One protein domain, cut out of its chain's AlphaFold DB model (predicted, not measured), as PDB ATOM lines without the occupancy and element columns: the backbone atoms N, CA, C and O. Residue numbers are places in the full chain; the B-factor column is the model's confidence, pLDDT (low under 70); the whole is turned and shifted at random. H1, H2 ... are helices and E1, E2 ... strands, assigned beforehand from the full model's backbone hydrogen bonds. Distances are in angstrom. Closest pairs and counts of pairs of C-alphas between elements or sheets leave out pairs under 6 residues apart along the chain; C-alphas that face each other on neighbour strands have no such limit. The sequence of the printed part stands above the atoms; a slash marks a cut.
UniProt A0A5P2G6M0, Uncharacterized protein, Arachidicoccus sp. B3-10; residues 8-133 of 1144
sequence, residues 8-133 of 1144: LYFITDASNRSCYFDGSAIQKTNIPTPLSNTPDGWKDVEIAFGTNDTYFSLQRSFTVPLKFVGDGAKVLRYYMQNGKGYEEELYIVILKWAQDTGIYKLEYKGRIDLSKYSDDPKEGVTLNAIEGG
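This is residues 8 to 133 of the 1144 residues of an uncharacterized protein of Arachidicoccus sp. B3-10 (UniProt A0A5P2G6M0). A strongly twisted sheet of seven strands curls round one helix, H1. Away from this body reaches a separate two-stranded hairpin, E4 and E5, whose second strand runs on into the edge strand E6. The far end of the hairpin of E7 and E8 makes another arm. The printed part has 126 residues, with nine named strands and one named helix in the order E1 E2 E3 E4 E5 E6 H1 E7 E8 E9; the large sheet has the order E3 E2 E1 E7 E8 E9 E6, antiparallel. The class is mostly strand, and the whole is compact, with a radius of gyration of the C-alphas of 15.2 A and spans of 49 by 37 by 28 A.

In the large sheet, E7, residues 90 to 98, E8, residues 103 to 120, and E9, residues 124 to 131, form a meander, each strand the antiparallel neighbour of the one before. E7 and E8 are a hairpin, with N 92 and O 110 2.8 A apart. E8 bends by 97 degrees at residue 115. E8 and E9 are a hairpin too, with N 113 and O 128 2.9 A apart. Edge strand E6, residues 63 to 68, is antiparallel to E9, with N 66 and O 127 2.9 A apart. On the other side of E7 from E8, E1, residues 8 to 13, is antiparallel to E7, with N 10 and O 93 2.8 A apart. E2, residues 18 to 21, and E1 meet only at a point, where C-alphas 18 and 12 face each other at 4.5 A. E2 and edge strand E3, residues 26 to 29, are a hairpin, with N 27 and O 20 2.9 A apart. H1, residues 71 to 82, is on this sheet; its closest C-alphas to E9 are those of Ala 73 and Val 125, 5.5 A, and to E2 those of Asp 71 and Phe 21, 5.8 A. In H1 every O i to N i+4 pair is within hydrogen-bond range. E4, residues 47 to 52, and E5, residues 57 to 61, are an antiparallel hairpin, with N 50 and O 59 2.8 A apart; E4 and E6 are apart. E5 runs on into E6 at 26 degrees across a break of 1 residue.

E8 measures 35.4 A from first to last C-alpha, E7 25.7 A, E9 21.6 A and H1 16.2 A. E1 begins at C-alpha 8 (153.658, 174.743, 169.120), E8 begins at C-alpha 103 (161.666, 183.252, 167.859), and E9 ends at C-alpha 131 (139.014, 183.942, 170.758).

The two C-alphas farthest apart, those of Ser 24 and Thr 54, are 50.8 A apart. The printed part has no cut. The link from E3 to E4, 17 residues, is long. The mean pLDDT of the printed part is 81.0; it is under 70 at residues 43 to 47, 59 to 64, 99 to 101 and 130 to 132.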
ATOM      1  N   LEU A   8     153.708 175.333 167.782       87.88
ATOM      2  CA  LEU A   8     153.658 174.743 169.120       87.88
ATOM      3  C   LEU A   8     152.293 175.032 169.746       87.88
ATOM      4  O   LEU A   8     151.786 176.141 169.611       87.88
ATOM      5  N   TYR A   9     151.729 174.051 170.445       88.38
ATOM      6  CA  TYR A   9     150.382 174.116 171.020       88.38
ATOM      7  C   TYR A   9     150.467 173.926 172.531       88.38
ATOM      8  O   TYR A   9     151.229 173.077 172.986       88.38
ATOM      9  N   PHE A  10     149.686 174.677 173.299       90.81
ATOM     10  CA  PHE A  10     149.657 174.617 174.760       90.81
ATOM     11  C   PHE A  10     148.212 174.707 175.244       90.81
ATOM     12  O   PHE A  10     147.442 175.498 174.709       90.81
ATOM     13  N   ILE A  11     147.852 173.958 176.287       91.50
ATOM     14  CA  ILE A  11     146.633 174.228 177.062       91.50
ATOM     15  C   ILE A  11     147.063 174.949 178.335       91.50
ATOM     16  O   ILE A  11     147.980 174.484 179.009       91.50
ATOM     17  N   THR A  12     146.434 176.071 178.678       91.12
ATOM     18  CA  THR A  12     146.741 176.830 179.897       91.12
ATOM     19  C   THR A  12     145.504 177.070 180.748       91.12
ATOM     20  O   THR A  12     144.396 177.142 180.226       91.12
ATOM     21  N   ASP A  13     145.688 177.239 182.055       87.88
ATOM     22  CA  ASP A  13     144.617 177.732 182.929       87.88
ATOM     23  C   ASP A  13     144.495 179.267 182.892       87.88
ATOM     24  O   ASP A  13     145.285 179.951 182.235       87.88
ATOM     25  N   ALA A  14     143.518 179.822 183.618       80.62
ATOM     26  CA  ALA A  14     143.296 181.269 183.726       80.62
ATOM     27  C   ALA A  14     144.507 182.067 184.255       80.62
ATOM     28  O   ALA A  14     144.605 183.269 184.021       80.62
ATOM     29  N   SER A  15     145.463 181.415 184.927       82.06
ATOM     30  CA  SER A  15     146.717 182.026 185.391       82.06
ATOM     31  C   SER A  15     147.884 181.834 184.409       82.06
ATOM     32  O   SER A  15     149.034 182.051 184.783       82.06
ATOM     33  N   ASN A  16     147.611 181.429 183.161       81.38
ATOM     34  CA  ASN A  16     148.587 181.145 182.100       81.38
ATOM     35  C   ASN A  16     149.585 180.014 182.421       81.38
ATOM     36  O   ASN A  16     150.672 179.962 181.844       81.38
ATOM     37  N   ARG A  17     149.234 179.076 183.308       87.75
ATOM     38  CA  ARG A  17     150.083 177.911 183.609       87.75
ATOM     39  C   ARG A  17     149.823 176.804 182.601       87.75
ATOM     40  O   ARG A  17     148.670 176.423 182.408       87.75
ATOM     41  N   SER A  18     150.875 176.258 181.991       90.69
ATOM     42  CA  SER A  18     150.761 175.153 181.031       90.69
ATOM     43  C   SER A  18     150.261 173.890 181.732       90.69
ATOM     44  O   SER A  18     150.867 173.431 182.702       90.69
ATOM     45  N   CYS A  19     149.159 173.342 181.232       91.00
ATOM     46  CA  CYS A  19     148.561 172.079 181.639       91.00
ATOM     47  C   CYS A  19     149.034 170.982 180.681       91.00
ATOM     48  O   CYS A  19     148.791 171.067 179.478       91.00
ATOM     49  N   TYR A  20     149.705 169.956 181.199       90.44
ATOM     50  CA  TYR A  20     150.270 168.883 180.379       90.44
ATOM     51  C   TYR A  20     150.213 167.533 181.100       90.44
ATOM     52  O   TYR A  20     150.067 167.466 182.321       90.44
ATOM     53  N   PHE A  21     150.325 166.451 180.332       88.94
ATOM     54  CA  PHE A  21     150.412 165.089 180.855       88.94
ATOM     55  C   PHE A  21     151.882 164.667 180.948       88.94
ATOM     56  O   PHE A  21     152.583 164.659 179.940       88.94
ATOM     57  N   ASP A  22     152.351 164.301 182.143       82.69
ATOM     58  CA  ASP A  22     153.756 163.924 182.380       82.69
ATOM     59  C   ASP A  22     154.067 162.438 182.102       82.69
ATOM     60  O   ASP A  22     155.199 161.992 182.278       82.69
ATOM     61  N   GLY A  23     153.069 161.667 181.656       78.12
ATOM     62  CA  GLY A  23     153.149 160.212 181.488       78.12
ATOM     63  C   GLY A  23     152.419 159.424 182.580       78.12
ATOM     64  O   GLY A  23     152.074 158.265 182.349       78.12
ATOM     65  N   SER A  24     152.113 160.051 183.719       80.94
ATOM     66  CA  SER A  24     151.420 159.439 184.860       80.94
ATOM     67  C   SER A  24     150.209 160.243 185.349       80.94
ATOM     68  O   SER A  24     149.170 159.653 185.642       80.94
ATOM     69  N   ALA A  25     150.300 161.575 185.374       85.00
ATOM     70  CA  ALA A  25     149.262 162.480 185.856       85.00
ATOM     71  C   ALA A  25     149.227 163.794 185.051       85.00
ATOM     72  O   ALA A  25     150.116 164.086 184.245       85.00
ATOM     73  N   ILE A  26     148.166 164.581 185.251       89.56
ATOM     74  CA  ILE A  26     148.042 165.936 184.696       89.56
ATOM     75  C   ILE A  26     148.686 166.926 185.670       89.56
ATOM     76  O   ILE A  26     148.334 166.947 186.846       89.56
ATOM     77  N   GLN A  27     149.617 167.742 185.176       88.50
ATOM     78  CA  GLN A  27     150.373 168.724 185.959       88.50
ATOM     79  C   GLN A  27     150.151 170.148 185.438       88.50
ATOM     80  O   GLN A  27     149.793 170.351 184.275       88.50
ATOM     81  N   LYS A  28     150.413 171.140 186.299       89.94
ATOM     82  CA  LYS A  28     150.462 172.570 185.955       89.94
ATOM     83  C   LYS A  28     151.872 173.110 186.169       89.94
ATOM     84  O   LYS A  28     152.485 172.833 187.196       89.94
ATOM     85  N   THR A  29     152.365 173.932 185.251       88.50
ATOM     86  CA  THR A  29     153.686 174.566 185.378       88.50
ATOM     87  C   THR A  29     153.697 175.991 184.829       88.50
ATOM     88  O   THR A  29     152.954 176.320 183.906       88.50
ATOM     89  N   ASN A  30     154.566 176.840 185.384       87.12
ATOM     90  CA  ASN A  30     154.853 178.173 184.839       87.12
ATOM     91  C   ASN A  30     155.852 178.121 183.670       87.12
ATOM     92  O   ASN A  30     156.050 179.118 182.982       87.12
ATOM     93  N   ILE A  31     156.510 176.976 183.457       85.31
ATOM     94  CA  ILE A  31     157.440 176.768 182.345       85.31
ATOM     95  C   ILE A  31     156.612 176.398 181.107       85.31
ATOM     96  O   ILE A  31     155.849 175.441 181.186       85.31
ATOM     97  N   PRO A  32     156.734 177.099 179.967       83.94
ATOM     98  CA  PRO A  32     155.974 176.757 178.768       83.94
ATOM     99  C   PRO A  32     156.273 175.326 178.300       83.94
ATOM    100  O   PRO A  32     157.348 175.055 177.764       83.94
ATOM    101  N   THR A  33     155.312 174.418 178.478       88.25
ATOM    102  CA  THR A  33     155.431 173.006 178.080       88.25
ATOM    103  C   THR A  33     154.447 172.717 176.947       88.25
ATOM    104  O   THR A  33     153.240 172.696 177.201       88.25
ATOM    105  N   PRO A  34     154.920 172.519 175.701       88.62
ATOM    106  CA  PRO A  34     154.038 172.277 174.567       88.62
ATOM    107  C   PRO A  34     153.432 170.874 174.622       88.62
ATOM    108  O   PRO A  34     154.064 169.929 175.099       88.62
ATOM    109  N   LEU A  35     152.235 170.732 174.060       87.75
ATOM    110  CA  LEU A  35     151.592 169.448 173.817       87.75
ATOM    111  C   LEU A  35     152.455 168.580 172.892       87.75
ATOM    112  O   LEU A  35     153.049 169.039 171.907       87.75
ATOM    113  N   SER A  36     152.491 167.294 173.205       83.81
ATOM    114  CA  SER A  36     153.163 166.255 172.435       83.81
ATOM    115  C   SER A  36     152.440 166.020 171.113       83.81
ATOM    116  O   SER A  36     153.088 165.905 170.065       83.81
ATOM    117  N   ASN A  37     151.103 166.000 171.158       85.31
ATOM    118  CA  ASN A  37     150.237 165.823 170.004       85.31
ATOM    119  C   ASN A  37     149.662 167.161 169.518       85.31
ATOM    120  O   ASN A  37     149.258 168.021 170.296       85.31
ATOM    121  N   THR A  38     149.629 167.336 168.198       81.81
ATOM    122  CA  THR A  38     149.008 168.498 167.554       81.81
ATOM    123  C   THR A  38     147.495 168.287 167.482       81.81
ATOM    124  O   THR A  38     147.088 167.212 167.039       81.81
ATOM    125  N   PRO A  39     146.671 169.265 167.904       81.56
ATOM    126  CA  PRO A  39     145.233 169.228 167.670       81.56
ATOM    127  C   PRO A  39     144.934 169.133 166.172       81.56
ATOM    128  O   PRO A  39     145.569 169.814 165.363       81.56
ATOM    129  N   ASP A  40     143.981 168.281 165.821       79.38
ATOM    130  CA  ASP A  40     143.473 168.140 164.464       79.38
ATOM    131  C   ASP A  40     142.411 169.216 164.179       79.38
ATOM    132  O   ASP A  40     141.766 169.730 165.098       79.38
ATOM    133  N   GLY A  41     142.291 169.611 162.914       74.19
ATOM    134  CA  GLY A  41     141.444 170.719 162.467       74.19
ATOM    135  C   GLY A  41     142.178 172.045 162.264       74.19
ATOM    136  O   GLY A  41     141.781 172.776 161.372       74.19
ATOM    137  N   TRP A  42     143.299 172.336 162.960       73.12
ATOM    138  CA  TRP A  42     144.022 173.633 162.856       73.12
ATOM    139  C   TRP A  42     144.480 174.001 161.429       73.12
ATOM    140  O   TRP A  42     144.646 175.175 161.104       73.12
ATOM    141  N   LYS A  43     144.701 173.006 160.561       66.38
ATOM    142  CA  LYS A  43     145.141 173.234 159.176       66.38
ATOM    143  C   LYS A  43     144.032 173.742 158.256       66.38
ATOM    144  O   LYS A  43     144.343 174.460 157.312       66.38
ATOM    145  N   ASP A  44     142.784 173.404 158.555       66.25
ATOM    146  CA  ASP A  44     141.617 173.754 157.735       66.25
ATOM    147  C   ASP A  44     140.968 175.066 158.197       66.25
ATOM    148  O   ASP A  44     139.931 175.491 157.691       66.25
ATOM    149  N   VAL A  45     141.593 175.716 159.178       67.62
ATOM    150  CA  VAL A  45     141.039 176.865 159.869       67.62
ATOM    151  C   VAL A  45     141.161 178.131 159.034       67.62
ATOM    152  O   VAL A  45     142.257 178.598 158.715       67.62
ATOM    153  N   GLU A  46     140.000 178.705 158.741       68.69
ATOM    154  CA  GLU A  46     139.834 180.022 158.145       68.69
ATOM    155  C   GLU A  46     139.601 181.047 159.263       68.69
ATOM    156  O   GLU A  46     138.667 180.938 160.055       68.69
ATOM    157  N   ILE A  47     140.480 182.040 159.352       69.19
ATOM    158  CA  ILE A  47     140.271 183.235 160.164       69.19
ATOM    159  C   ILE A  47     139.499 184.223 159.301       69.19
ATOM    160  O   ILE A  47     140.014 184.676 158.279       69.19
ATOM    161  N   ALA A  48     138.294 184.582 159.731       71.56
ATOM    162  CA  ALA A  48     137.522 185.647 159.118       71.56
ATOM    163  C   ALA A  48     137.603 186.917 159.974       71.56
ATOM    164  O   ALA A  48     137.371 186.900 161.187       71.56
ATOM    165  N   PHE A  49     137.921 188.025 159.322       73.94
ATOM    166  CA  PHE A  49     137.735 189.366 159.849       73.94
ATOM    167  C   PHE A  49     136.459 189.918 159.226       73.94
ATOM    168  O   PHE A  49     136.354 190.018 158.004       73.94
ATOM    169  N   GLY A  50     135.484 190.207 160.079       73.50
ATOM    170  CA  GLY A  50     134.240 190.878 159.737       73.50
ATOM    171  C   GLY A  50     134.243 192.304 160.272       73.50
ATOM    172  O   GLY A  50     135.081 192.675 161.094       73.50
ATOM    173  N   THR A  51     133.289 193.113 159.833       74.81
ATOM    174  CA  THR A  51     133.038 194.425 160.442       74.81
ATOM    175  C   THR A  51     131.759 194.363 161.247       74.81
ATOM    176  O   THR A  51     130.775 193.774 160.814       74.81
ATOM    177  N   ASN A  52     131.778 194.958 162.433       76.56
ATOM    178  CA  ASN A  52     130.562 195.213 163.176       76.56
ATOM    179  C   ASN A  52     129.875 196.451 162.600       76.56
ATOM    180  O   ASN A  52     130.424 197.550 162.710       76.56
ATOM    181  N   ASP A  53     128.688 196.281 162.030       72.56
ATOM    182  CA  ASP A  53     127.955 197.378 161.390       72.56
ATOM    183  C   ASP A  53     127.479 198.446 162.386       72.56
ATOM    184  O   ASP A  53     127.379 199.618 162.031       72.56
ATOM    185  N   THR A  54     127.237 198.081 163.651       76.44
ATOM    186  CA  THR A  54     126.807 199.029 164.691       76.44
ATOM    187  C   THR A  54     127.949 199.950 165.102       76.44
ATOM    188  O   THR A  54     127.795 201.171 165.147       76.44
ATOM    189  N   TYR A  55     129.114 199.375 165.398       82.06
ATOM    190  CA  TYR A  55     130.236 200.125 165.964       82.06
ATOM    191  C   TYR A  55     131.296 200.531 164.945       82.06
ATOM    192  O   TYR A  55     132.271 201.187 165.318       82.06
ATOM    193  N   PHE A  56     131.136 200.121 163.683       79.69
ATOM    194  CA  PHE A  56     132.121 200.314 162.621       79.69
ATOM    195  C   PHE A  56     133.519 199.907 163.103       79.69
ATOM    196  O   PHE A  56     134.470 200.681 163.002       79.69
ATOM    197  N   SER A  57     133.616 198.708 163.683       76.12
ATOM    198  CA  SER A  57     134.863 198.126 164.183       76.12
ATOM    199  C   SER A  57     135.161 196.834 163.454       76.12
ATOM    200  O   SER A  57     134.277 195.997 163.271       76.12
ATOM    201  N   LEU A  58     136.435 196.617 163.153       73.00
ATOM    202  CA  LEU A  58     136.942 195.304 162.784       73.00
ATOM    203  C   LEU A  58     136.725 194.328 163.942       73.00
ATOM    204  O   LEU A  58     137.141 194.583 165.075       73.00
ATOM    205  N   GLN A  59     136.058 193.221 163.650       66.19
ATOM    206  CA  GLN A  59     135.884 192.098 164.551       66.19
ATOM    207  C   GLN A  59     136.522 190.873 163.923       66.19
ATOM    208  O   GLN A  59     136.245 190.499 162.784       66.19
ATOM    209  N   ARG A  60     137.374 190.209 164.692       63.56
ATOM    210  CA  ARG A  60     137.824 188.874 164.337       63.56
ATOM    211  C   ARG A  60     136.764 187.908 164.847       63.56
ATOM    212  O   ARG A  60     136.552 187.817 166.050       63.56
ATOM    213  N   SER A  61     136.053 187.238 163.942       56.03
ATOM    214  CA  SER A  61     135.133 186.174 164.337       56.03
ATOM    215  C   SER A  61     135.838 184.855 164.107       56.03
ATOM    216  O   SER A  61     136.184 184.511 162.973       56.03
ATOM    217  N   PHE A  62     136.076 184.124 165.184       60.06
ATOM    218  CA  PHE A  62     136.791 182.872 165.091       60.06
ATOM    219  C   PHE A  62     136.245 181.870 166.089       60.06
ATOM    220  O   PHE A  62     136.364 182.029 167.300       60.06
ATOM    221  N   THR A  63     135.624 180.825 165.554       58.12
ATOM    222  CA  THR A  63     135.242 179.638 166.312       58.12
ATOM    223  C   THR A  63     135.949 178.472 165.654       58.12
ATOM    224  O   THR A  63     135.616 178.109 164.528       58.12
ATOM    225  N   VAL A  64     136.952 177.910 166.331       66.19
ATOM    226  CA  VAL A  64     137.682 176.760 165.787       66.19
ATOM    227  C   VAL A  64     137.187 175.492 166.435       66.19
ATOM    228  O   VAL A  64     137.502 175.286 167.610       66.19
ATOM    229  N   PRO A  65     136.501 174.609 165.698       74.44
ATOM    230  CA  PRO A  65     136.357 173.238 166.144       74.44
ATOM    231  C   PRO A  65     137.744 172.586 166.112       74.44
ATOM    232  O   PRO A  65     138.306 172.313 165.053       74.44
ATOM    233  N   LEU A  66     138.333 172.383 167.289       83.81
ATOM    234  CA  LEU A  66     139.597 171.675 167.449       83.81
ATOM    235  C   LEU A  66     139.318 170.280 167.984       83.81
ATOM    236  O   LEU A  66     138.638 170.111 169.000       83.81
ATOM    237  N   LYS A  67     139.907 169.281 167.332       88.31
ATOM    238  CA  LYS A  67     139.910 167.904 167.812       88.31
ATOM    239  C   LYS A  67     141.232 167.620 168.511       88.31
ATOM    240  O   LYS A  67     142.271 167.388 167.893       88.31
ATOM    241  N   PHE A  68     141.208 167.662 169.835       88.25
ATOM    242  CA  PHE A  68     142.356 167.345 170.670       88.25
ATOM    243  C   PHE A  68     142.528 165.830 170.752       88.25
ATOM    244  O   PHE A  68     141.604 165.105 171.119       88.25
ATOM    245  N   VAL A  69     143.736 165.353 170.453       88.38
ATOM    246  CA  VAL A  69     144.103 163.931 170.486       88.38
ATOM    247  C   VAL A  69     145.226 163.695 171.499       88.38
ATOM    248  O   VAL A  69     145.946 164.622 171.870       88.38
ATOM    249  N   GLY A  70     145.387 162.456 171.967       88.06
ATOM    250  CA  GLY A  70     146.509 162.076 172.833       88.06
ATOM    251  C   GLY A  70     146.546 162.818 174.175       88.06
ATOM    252  O   GLY A  70     145.634 162.684 174.992       88.06
ATOM    253  N   ASP A  71     147.628 163.552 174.437       87.38
ATOM    254  CA  ASP A  71     147.838 164.264 175.701       87.38
ATOM    255  C   ASP A  71     146.891 165.457 175.895       87.38
ATOM    256  O   ASP A  71     146.351 165.615 176.989       87.38
ATOM    257  N   GLY A  72     146.593 166.220 174.839       88.12
ATOM    258  CA  GLY A  72     145.589 167.290 174.888       88.12
ATOM    259  C   GLY A  72     144.193 166.776 175.274       88.12
ATOM    260  O   GLY A  72     143.546 167.339 176.155       88.12
ATOM    261  N   ALA A  73     143.770 165.644 174.697       89.75
ATOM    262  CA  ALA A  73     142.504 164.983 175.042       89.75
ATOM    263  C   ALA A  73     142.447 164.573 176.522       89.75
ATOM    264  O   ALA A  73     141.427 164.749 177.189       89.75
ATOM    265  N   LYS A  74     143.554 164.039 177.058       89.94
ATOM    266  CA  LYS A  74     143.651 163.636 178.469       89.94
ATOM    267  C   LYS A  74     143.548 164.824 179.421       89.94
ATOM    268  O   LYS A  74     142.871 164.706 180.440       89.94
ATOM    269  N   VAL A  75     144.191 165.948 179.093       90.56
ATOM    270  CA  VAL A  75     144.094 167.191 179.879       90.56
ATOM    271  C   VAL A  75     142.637 167.649 179.956       90.56
ATOM    272  O   VAL A  75     142.136 167.896 181.050       90.56
ATOM    273  N   LEU A  76     141.934 167.696 178.823       91.69
ATOM    274  CA  LEU A  76     140.541 168.149 178.773       91.69
ATOM    275  C   LEU A  76     139.586 167.197 179.501       91.69
ATOM    276  O   LEU A  76     138.790 167.651 180.321       91.69
ATOM    277  N   ARG A  77     139.723 165.879 179.298       91.38
ATOM    278  CA  ARG A  77     138.959 164.860 180.043       91.38
ATOM    279  C   ARG A  77     139.144 165.002 181.553       91.38
ATOM    280  O   ARG A  77     138.175 164.899 182.300       91.38
ATOM    281  N   TYR A  78     140.373 165.259 182.006       91.06
ATOM    282  CA  TYR A  78     140.668 165.421 183.427       91.06
ATOM    283  C   TYR A  78     139.924 166.608 184.042       91.06
ATOM    284  O   TYR A  78     139.297 166.431 185.082       91.06
ATOM    285  N   TYR A  79     139.954 167.783 183.410       90.75
ATOM    286  CA  TYR A  79     139.247 168.962 183.922       90.75
ATOM    287  C   TYR A  79     137.727 168.843 183.808       90.75
ATOM    288  O   TYR A  79     137.017 169.296 184.705       90.75
ATOM    289  N   MET A  80     137.227 168.160 182.776       88.50
ATOM    290  CA  MET A  80     135.796 167.895 182.639       88.50
ATOM    291  C   MET A  80     135.269 166.957 183.742       88.50
ATOM    292  O   MET A  80     134.146 167.124 184.207       88.50
ATOM    293  N   GLN A  81     136.071 165.978 184.178       87.94
ATOM    294  CA  GLN A  81     135.659 164.973 185.171       87.94
ATOM    295  C   GLN A  81     136.019 165.340 186.619       87.94
ATOM    296  O   GLN A  81     135.273 164.999 187.533       87.94
ATOM    297  N   ASN A  82     137.162 165.996 186.840       85.94
ATOM    298  CA  ASN A  82     137.726 166.256 188.173       85.94
ATOM    299  C   ASN A  82     137.863 167.753 188.509       85.94
ATOM    300  O   ASN A  82     138.235 168.084 189.635       85.94
ATOM    301  N   GLY A  83     137.625 168.647 187.544       86.00
ATOM    302  CA  GLY A  83     137.615 170.100 187.731       86.00
ATOM    303  C   GLY A  83     136.201 170.648 187.937       86.00
ATOM    304  O   GLY A  83     135.331 169.973 188.485       86.00
ATOM    305  N   LYS A  84     135.951 171.871 187.463       85.94
ATOM    306  CA  LYS A  84     134.620 172.513 187.447       85.94
ATOM    307  C   LYS A  84     133.725 172.069 186.277       85.94
ATOM    308  O   LYS A  84     132.718 172.711 185.991       85.94
ATOM    309  N   GLY A  85     134.070 170.977 185.591       88.12
ATOM    310  CA  GLY A  85     133.278 170.454 184.478       88.12
ATOM    311  C   GLY A  85     133.164 171.458 183.331       88.12
ATOM    312  O   GLY A  85     134.168 172.017 182.892       88.12
ATOM    313  N   TYR A  86     131.936 171.709 182.869       84.31
ATOM    314  CA  TYR A  86     131.664 172.647 181.776       84.31
ATOM    315  C   TYR A  86     131.960 174.119 182.128       84.31
ATOM    316  O   TYR A  86     132.053 174.940 181.219       84.31
ATOM    317  N   GLU A  87     132.132 174.462 183.410       83.69
ATOM    318  CA  GLU A  87     132.487 175.821 183.855       83.69
ATOM    319  C   GLU A  87     134.001 176.045 184.014       83.69
ATOM    320  O   GLU A  87     134.425 177.141 184.386       83.69
ATOM    321  N   GLU A  88     134.844 175.035 183.774       86.81
ATOM    322  CA  GLU A  88     136.293 175.201 183.922       86.81
ATOM    323  C   GLU A  88     136.863 176.172 182.869       86.81
ATOM    324  O   GLU A  88     136.554 176.098 181.680       86.81
ATOM    325  N   GLU A  89     137.738 177.087 183.299       84.81
ATOM    326  CA  GLU A  89     138.379 178.056 182.405       84.81
ATOM    327  C   GLU A  89     139.750 177.566 181.933       84.81
ATOM    328  O   GLU A  89     140.762 177.673 182.635       84.81
ATOM    329  N   LEU A  90     139.783 177.071 180.695       88.44
ATOM    330  CA  LEU A  90     140.998 176.666 179.992       88.44
ATOM    331  C   LEU A  90     141.174 177.474 178.706       88.44
ATOM    332  O   LEU A  90     140.206 177.937 178.105       88.44
ATOM    333  N   TYR A  91     142.419 177.607 178.263       86.31
ATOM    334  CA  TYR A  91     142.788 178.317 177.043       86.31
ATOM    335  C   TYR A  91     143.694 177.446 176.180       86.31
ATOM    336  O   TYR A  91     144.556 176.741 176.699       86.31
ATOM    337  N   ILE A  92     143.537 177.523 174.863       87.00
ATOM    338  CA  ILE A  92     144.499 177.007 173.887       87.00
ATOM    339  C   ILE A  92     145.402 178.159 173.451       87.00
ATOM    340  O   ILE A  92     144.919 179.234 173.101       87.00
ATOM    341  N   VAL A  93     146.714 177.946 173.480       84.88
ATOM    342  CA  VAL A  93     147.725 178.894 173.001       84.88
ATOM    343  C   VAL A  93     148.504 178.231 171.875       84.88
ATOM    344  O   VAL A  93     148.986 177.108 172.026       84.88
ATOM    345  N   ILE A  94     148.640 178.923 170.748       83.94
ATOM    346  CA  ILE A  94     149.363 178.450 169.569       83.94
ATOM    347  C   ILE A  94     150.455 179.455 169.249       83.94
ATOM    348  O   ILE A  94     150.189 180.641 169.053       83.94
ATOM    349  N   LEU A  95     151.693 178.975 169.195       83.19
ATOM    350  CA  LEU A  95     152.853 179.774 168.830       83.19
ATOM    351  C   LEU A  95     153.381 179.333 167.465       83.19
ATOM    352  O   LEU A  95     153.548 178.135 167.226       83.19
ATOM    353  N   LYS A  96     153.691 180.288 166.589       80.44
ATOM    354  CA  LYS A  96     154.241 180.057 165.247       80.44
ATOM    355  C   LYS A  96     155.721 180.409 165.199       80.44
ATOM    356  O   LYS A  96     156.161 181.389 165.795       80.44
ATOM    357  N   TRP A  97     156.499 179.600 164.485       79.00
ATOM    358  CA  TRP A  97     157.914 179.876 164.245       79.00
ATOM    359  C   TRP A  97     158.081 181.031 163.248       79.00
ATOM    360  O   TRP A  97     157.751 180.877 162.070       79.00
ATOM    361  N   ALA A  98     158.623 182.161 163.701       72.12
ATOM    362  CA  ALA A  98     158.925 183.309 162.854       72.12
ATOM    363  C   ALA A  98     160.356 183.173 162.290       72.12
ATOM    364  O   ALA A  98     161.341 183.157 163.035       72.12
ATOM    365  N   GLN A  99     160.479 182.975 160.970       68.12
ATOM    366  CA  GLN A  99     161.770 182.692 160.318       68.12
ATOM    367  C   GLN A  99     162.716 183.901 160.287       68.12
ATOM    368  O   GLN A  99     163.929 183.723 160.293       68.12
ATOM    369  N   ASP A 100     162.150 185.102 160.272       64.19
ATOM    370  CA  ASP A 100     162.817 186.403 160.244       64.19
ATOM    371  C   ASP A 100     163.526 186.740 161.566       64.19
ATOM    372  O   ASP A 100     164.667 187.191 161.581       64.19
ATOM    373  N   THR A 101     162.857 186.477 162.687       68.94
ATOM    374  CA  THR A 101     163.293 186.849 164.040       68.94
ATOM    375  C   THR A 101     163.898 185.676 164.811       68.94
ATOM    376  O   THR A 101     164.552 185.874 165.833       68.94
ATOM    377  N   GLY A 102     163.709 184.440 164.336       75.62
ATOM    378  CA  GLY A 102     164.244 183.240 164.978       75.62
ATOM    379  C   GLY A 102     163.622 182.942 166.348       75.62
ATOM    380  O   GLY A 102     164.235 182.234 167.150       75.62
ATOM    381  N   ILE A 103     162.426 183.466 166.622       79.75
ATOM    382  CA  ILE A 103     161.666 183.252 167.859       79.75
ATOM    383  C   ILE A 103     160.251 182.754 167.538       79.75
ATOM    384  O   ILE A 103     159.722 182.983 166.452       79.75
ATOM    385  N   TYR A 104     159.632 182.037 168.479       77.50
ATOM    386  CA  TYR A 104     158.213 181.699 168.375       77.50
ATOM    387  C   TYR A 104     157.376 182.908 168.802       77.50
ATOM    388  O   TYR A 104     157.563 183.410 169.910       77.50
ATOM    389  N   LYS A 105     156.454 183.352 167.945       70.75
ATOM    390  CA  LYS A 105     155.491 184.421 168.238       70.75
ATOM    391  C   LYS A 105     154.101 183.836 168.492       70.75
ATOM    392  O   LYS A 105     153.791 182.746 168.010       70.75
ATOM    393  N   LEU A 106     153.282 184.542 169.269       73.00
ATOM    394  CA  LEU A 106     151.893 184.161 169.525       73.00
ATOM    395  C   LEU A 106     151.069 184.290 168.241       73.00
ATOM    396  O   LEU A 106     150.945 185.384 167.709       73.00
ATOM    397  N   GLU A 107     150.507 183.178 167.769       73.19
ATOM    398  CA  GLU A 107     149.608 183.150 166.606       73.19
ATOM    399  C   GLU A 107     148.139 183.186 167.047       73.19
ATOM    400  O   GLU A 107     147.300 183.831 166.418       73.19
ATOM    401  N   TYR A 108     147.811 182.478 168.133       73.38
ATOM    402  CA  TYR A 108     146.442 182.379 168.629       73.38
ATOM    403  C   TYR A 108     146.390 182.103 170.129       73.38
ATOM    404  O   TYR A 108     147.175 181.312 170.656       73.38
ATOM    405  N   LYS A 109     145.420 182.724 170.805       77.38
ATOM    406  CA  LYS A 109     145.001 182.380 172.161       77.38
ATOM    407  C   LYS A 109     143.479 182.432 172.231       77.38
ATOM    408  O   LYS A 109     142.902 183.497 172.056       77.38
ATOM    409  N   GLY A 110     142.848 181.301 172.522       76.75
ATOM    410  CA  GLY A 110     141.394 181.212 172.651       76.75
ATOM    411  C   GLY A 110     140.983 180.507 173.930       76.75
ATOM    412  O   GLY A 110     141.668 179.583 174.370       76.75
ATOM    413  N   ARG A 111     139.872 180.936 174.530       81.06
ATOM    414  CA  ARG A 111     139.204 180.186 175.590       81.06
ATOM    415  C   ARG A 111     138.590 178.928 174.988       81.06
ATOM    416  O   ARG A 111     137.998 178.945 173.914       81.06
ATOM    417  N   ILE A 112     138.740 177.827 175.698       86.31
ATOM    418  CA  ILE A 112     138.148 176.550 175.343       86.31
ATOM    419  C   ILE A 112     136.701 176.514 175.853       86.31
ATOM    420  O   ILE A 112     136.467 176.651 177.055       86.31
ATOM    421  N   ASP A 113     135.738 176.322 174.949       83.12
ATOM    422  CA  ASP A 113     134.321 176.188 175.290       83.12
ATOM    423  C   ASP A 113     133.982 174.735 175.651       83.12
ATOM    424  O   ASP A 113     133.665 173.899 174.800       83.12
ATOM    425  N   LEU A 114     134.052 174.433 176.949       86.19
ATOM    426  CA  LEU A 114     133.703 173.119 177.488       86.19
ATOM    427  C   LEU A 114     132.186 172.854 177.510       86.19
ATOM    428  O   LEU A 114     131.785 171.712 177.730       86.19
ATOM    429  N   SER A 115     131.329 173.848 177.242       81.56
ATOM    430  CA  SER A 115     129.875 173.627 177.154       81.56
ATOM    431  C   SER A 115     129.478 172.836 175.901       81.56
ATOM    432  O   SER A 115     128.460 172.143 175.891       81.56
ATOM    433  N   LYS A 116     130.312 172.888 174.854       82.94
ATOM    434  CA  LYS A 116     130.165 172.138 173.596       82.94
ATOM    435  C   LYS A 116     131.082 170.912 173.529       82.94
ATOM    436  O   LYS A 116     131.448 170.472 172.442       82.94
ATOM    437  N   TYR A 117     131.464 170.366 174.684       86.94
ATOM    438  CA  TYR A 117     132.331 169.193 174.794       86.94
ATOM    439  C   TYR A 117     131.712 167.962 174.110       86.94
ATOM    440  O   TYR A 117     130.646 167.492 174.508       86.94
ATOM    441  N   SER A 118     132.409 167.411 173.115       88.31
ATOM    442  CA  SER A 118     132.063 166.144 172.465       88.31
ATOM    443  C   SER A 118     133.271 165.214 172.464       88.31
ATOM    444  O   SER A 118     134.332 165.563 171.953       88.31
ATOM    445  N   ASP A 119     133.138 164.036 173.066       89.56
ATOM    446  CA  ASP A 119     134.243 163.088 173.224       89.56
ATOM    447  C   ASP A 119     133.960 161.811 172.447       89.56
ATOM    448  O   ASP A 119     133.019 161.084 172.766       89.56
ATOM    449  N   ASP A 120     134.805 161.529 171.456       87.44
ATOM    450  CA  ASP A 120     134.941 160.194 170.897       87.44
ATOM    451  C   ASP A 120     136.059 159.476 171.674       87.44
ATOM    452  O   ASP A 120     137.245 159.804 171.518       87.44
ATOM    453  N   PRO A 121     135.734 158.458 172.494       80.31
ATOM    454  CA  PRO A 121     136.724 157.755 173.301       80.31
ATOM    455  C   PRO A 121     137.891 157.168 172.495       80.31
ATOM    456  O   PRO A 121     138.984 157.024 173.052       80.31
ATOM    457  N   LYS A 122     137.678 156.832 171.213       76.00
ATOM    458  CA  LYS A 122     138.695 156.254 170.324       76.00
ATOM    459  C   LYS A 122     139.505 157.311 169.586       76.00
ATOM    460  O   LYS A 122     140.692 157.085 169.361       76.00
ATOM    461  N   GLU A 123     138.888 158.428 169.215       80.38
ATOM    462  CA  GLU A 123     139.533 159.405 168.335       80.38
ATOM    463  C   GLU A 123     140.047 160.653 169.059       80.38
ATOM    464  O   GLU A 123     141.125 161.140 168.720       80.38
ATOM    465  N   GLY A 124     139.340 161.162 170.070       87.94
ATOM    466  CA  GLY A 124     139.724 162.372 170.799       87.94
ATOM    467  C   GLY A 124     138.540 163.245 171.204       87.94
ATOM    468  O   GLY A 124     137.382 162.894 170.999       87.94
ATOM    469  N   VAL A 125     138.847 164.412 171.771       88.81
ATOM    470  CA  VAL A 125     137.839 165.365 172.247       88.81
ATOM    471  C   VAL A 125     137.721 166.529 171.266       88.81
ATOM    472  O   VAL A 125     138.719 167.184 170.971       88.81
ATOM    473  N   THR A 126     136.510 166.796 170.787       87.06
ATOM    474  CA  THR A 126     136.177 167.896 169.876       87.06
ATOM    475  C   THR A 126     135.406 168.983 170.615       87.06
ATOM    476  O   THR A 126     134.446 168.706 171.332       87.06
ATOM    477  N   LEU A 127     135.853 170.223 170.457       87.38
ATOM    478  CA  LEU A 127     135.297 171.408 171.108       87.38
ATOM    479  C   LEU A 127     135.748 172.663 170.377       87.38
ATOM    480  O   LEU A 127     136.773 172.677 169.695       87.38
ATOM    481  N   ASN A 128     134.989 173.730 170.583       81.75
ATOM    482  CA  ASN A 128     135.301 175.020 170.010       81.75
ATOM    483  C   ASN A 128     136.292 175.781 170.895       81.75
ATOM    484  O   ASN A 128     136.136 175.853 172.115       81.75
ATOM    485  N   ALA A 129     137.308 176.374 170.277       73.38
ATOM    486  CA  ALA A 129     138.074 177.451 170.885       73.38
ATOM    487  C   ALA A 129     137.521 178.781 170.374       73.38
ATOM    488  O   ALA A 129     137.478 178.996 169.162       73.38
ATOM    489  N   ILE A 130     137.118 179.643 171.302       68.81
ATOM    490  CA  ILE A 130     136.617 180.990 171.035       68.81
ATOM    491  C   ILE A 130     137.747 181.957 171.370       68.81
ATOM    492  O   ILE A 130     138.385 181.829 172.419       68.81
ATOM    493  N   GLU A 131     138.046 182.885 170.471       65.44
ATOM    494  CA  GLU A 131     139.014 183.942 170.758       65.44
ATOM    495  C   GLU A 131     138.560 184.730 171.991       65.44
ATOM    496  O   GLU A 131     137.380 185.001 172.131       65.44
ATOM    497  N   GLY A 132     139.476 184.991 172.927       64.94
ATOM    498  CA  GLY A 132     139.172 185.708 174.165       64.94
ATOM    499  C   GLY A 132     139.547 187.185 174.047       64.94
ATOM    500  O   GLY A 132     140.650 187.481 173.594       64.94
ATOM    501  N   GLY A 133     138.723 188.117 174.522       74.38
ATOM    502  CA  GLY A 133     139.107 189.534 174.561       74.38
ATOM    503  C   GLY A 133     137.986 190.486 174.956       74.38
ATOM    504  O   GLY A 133     136.894 190.071 175.335       74.38
TER     505      GLY A 133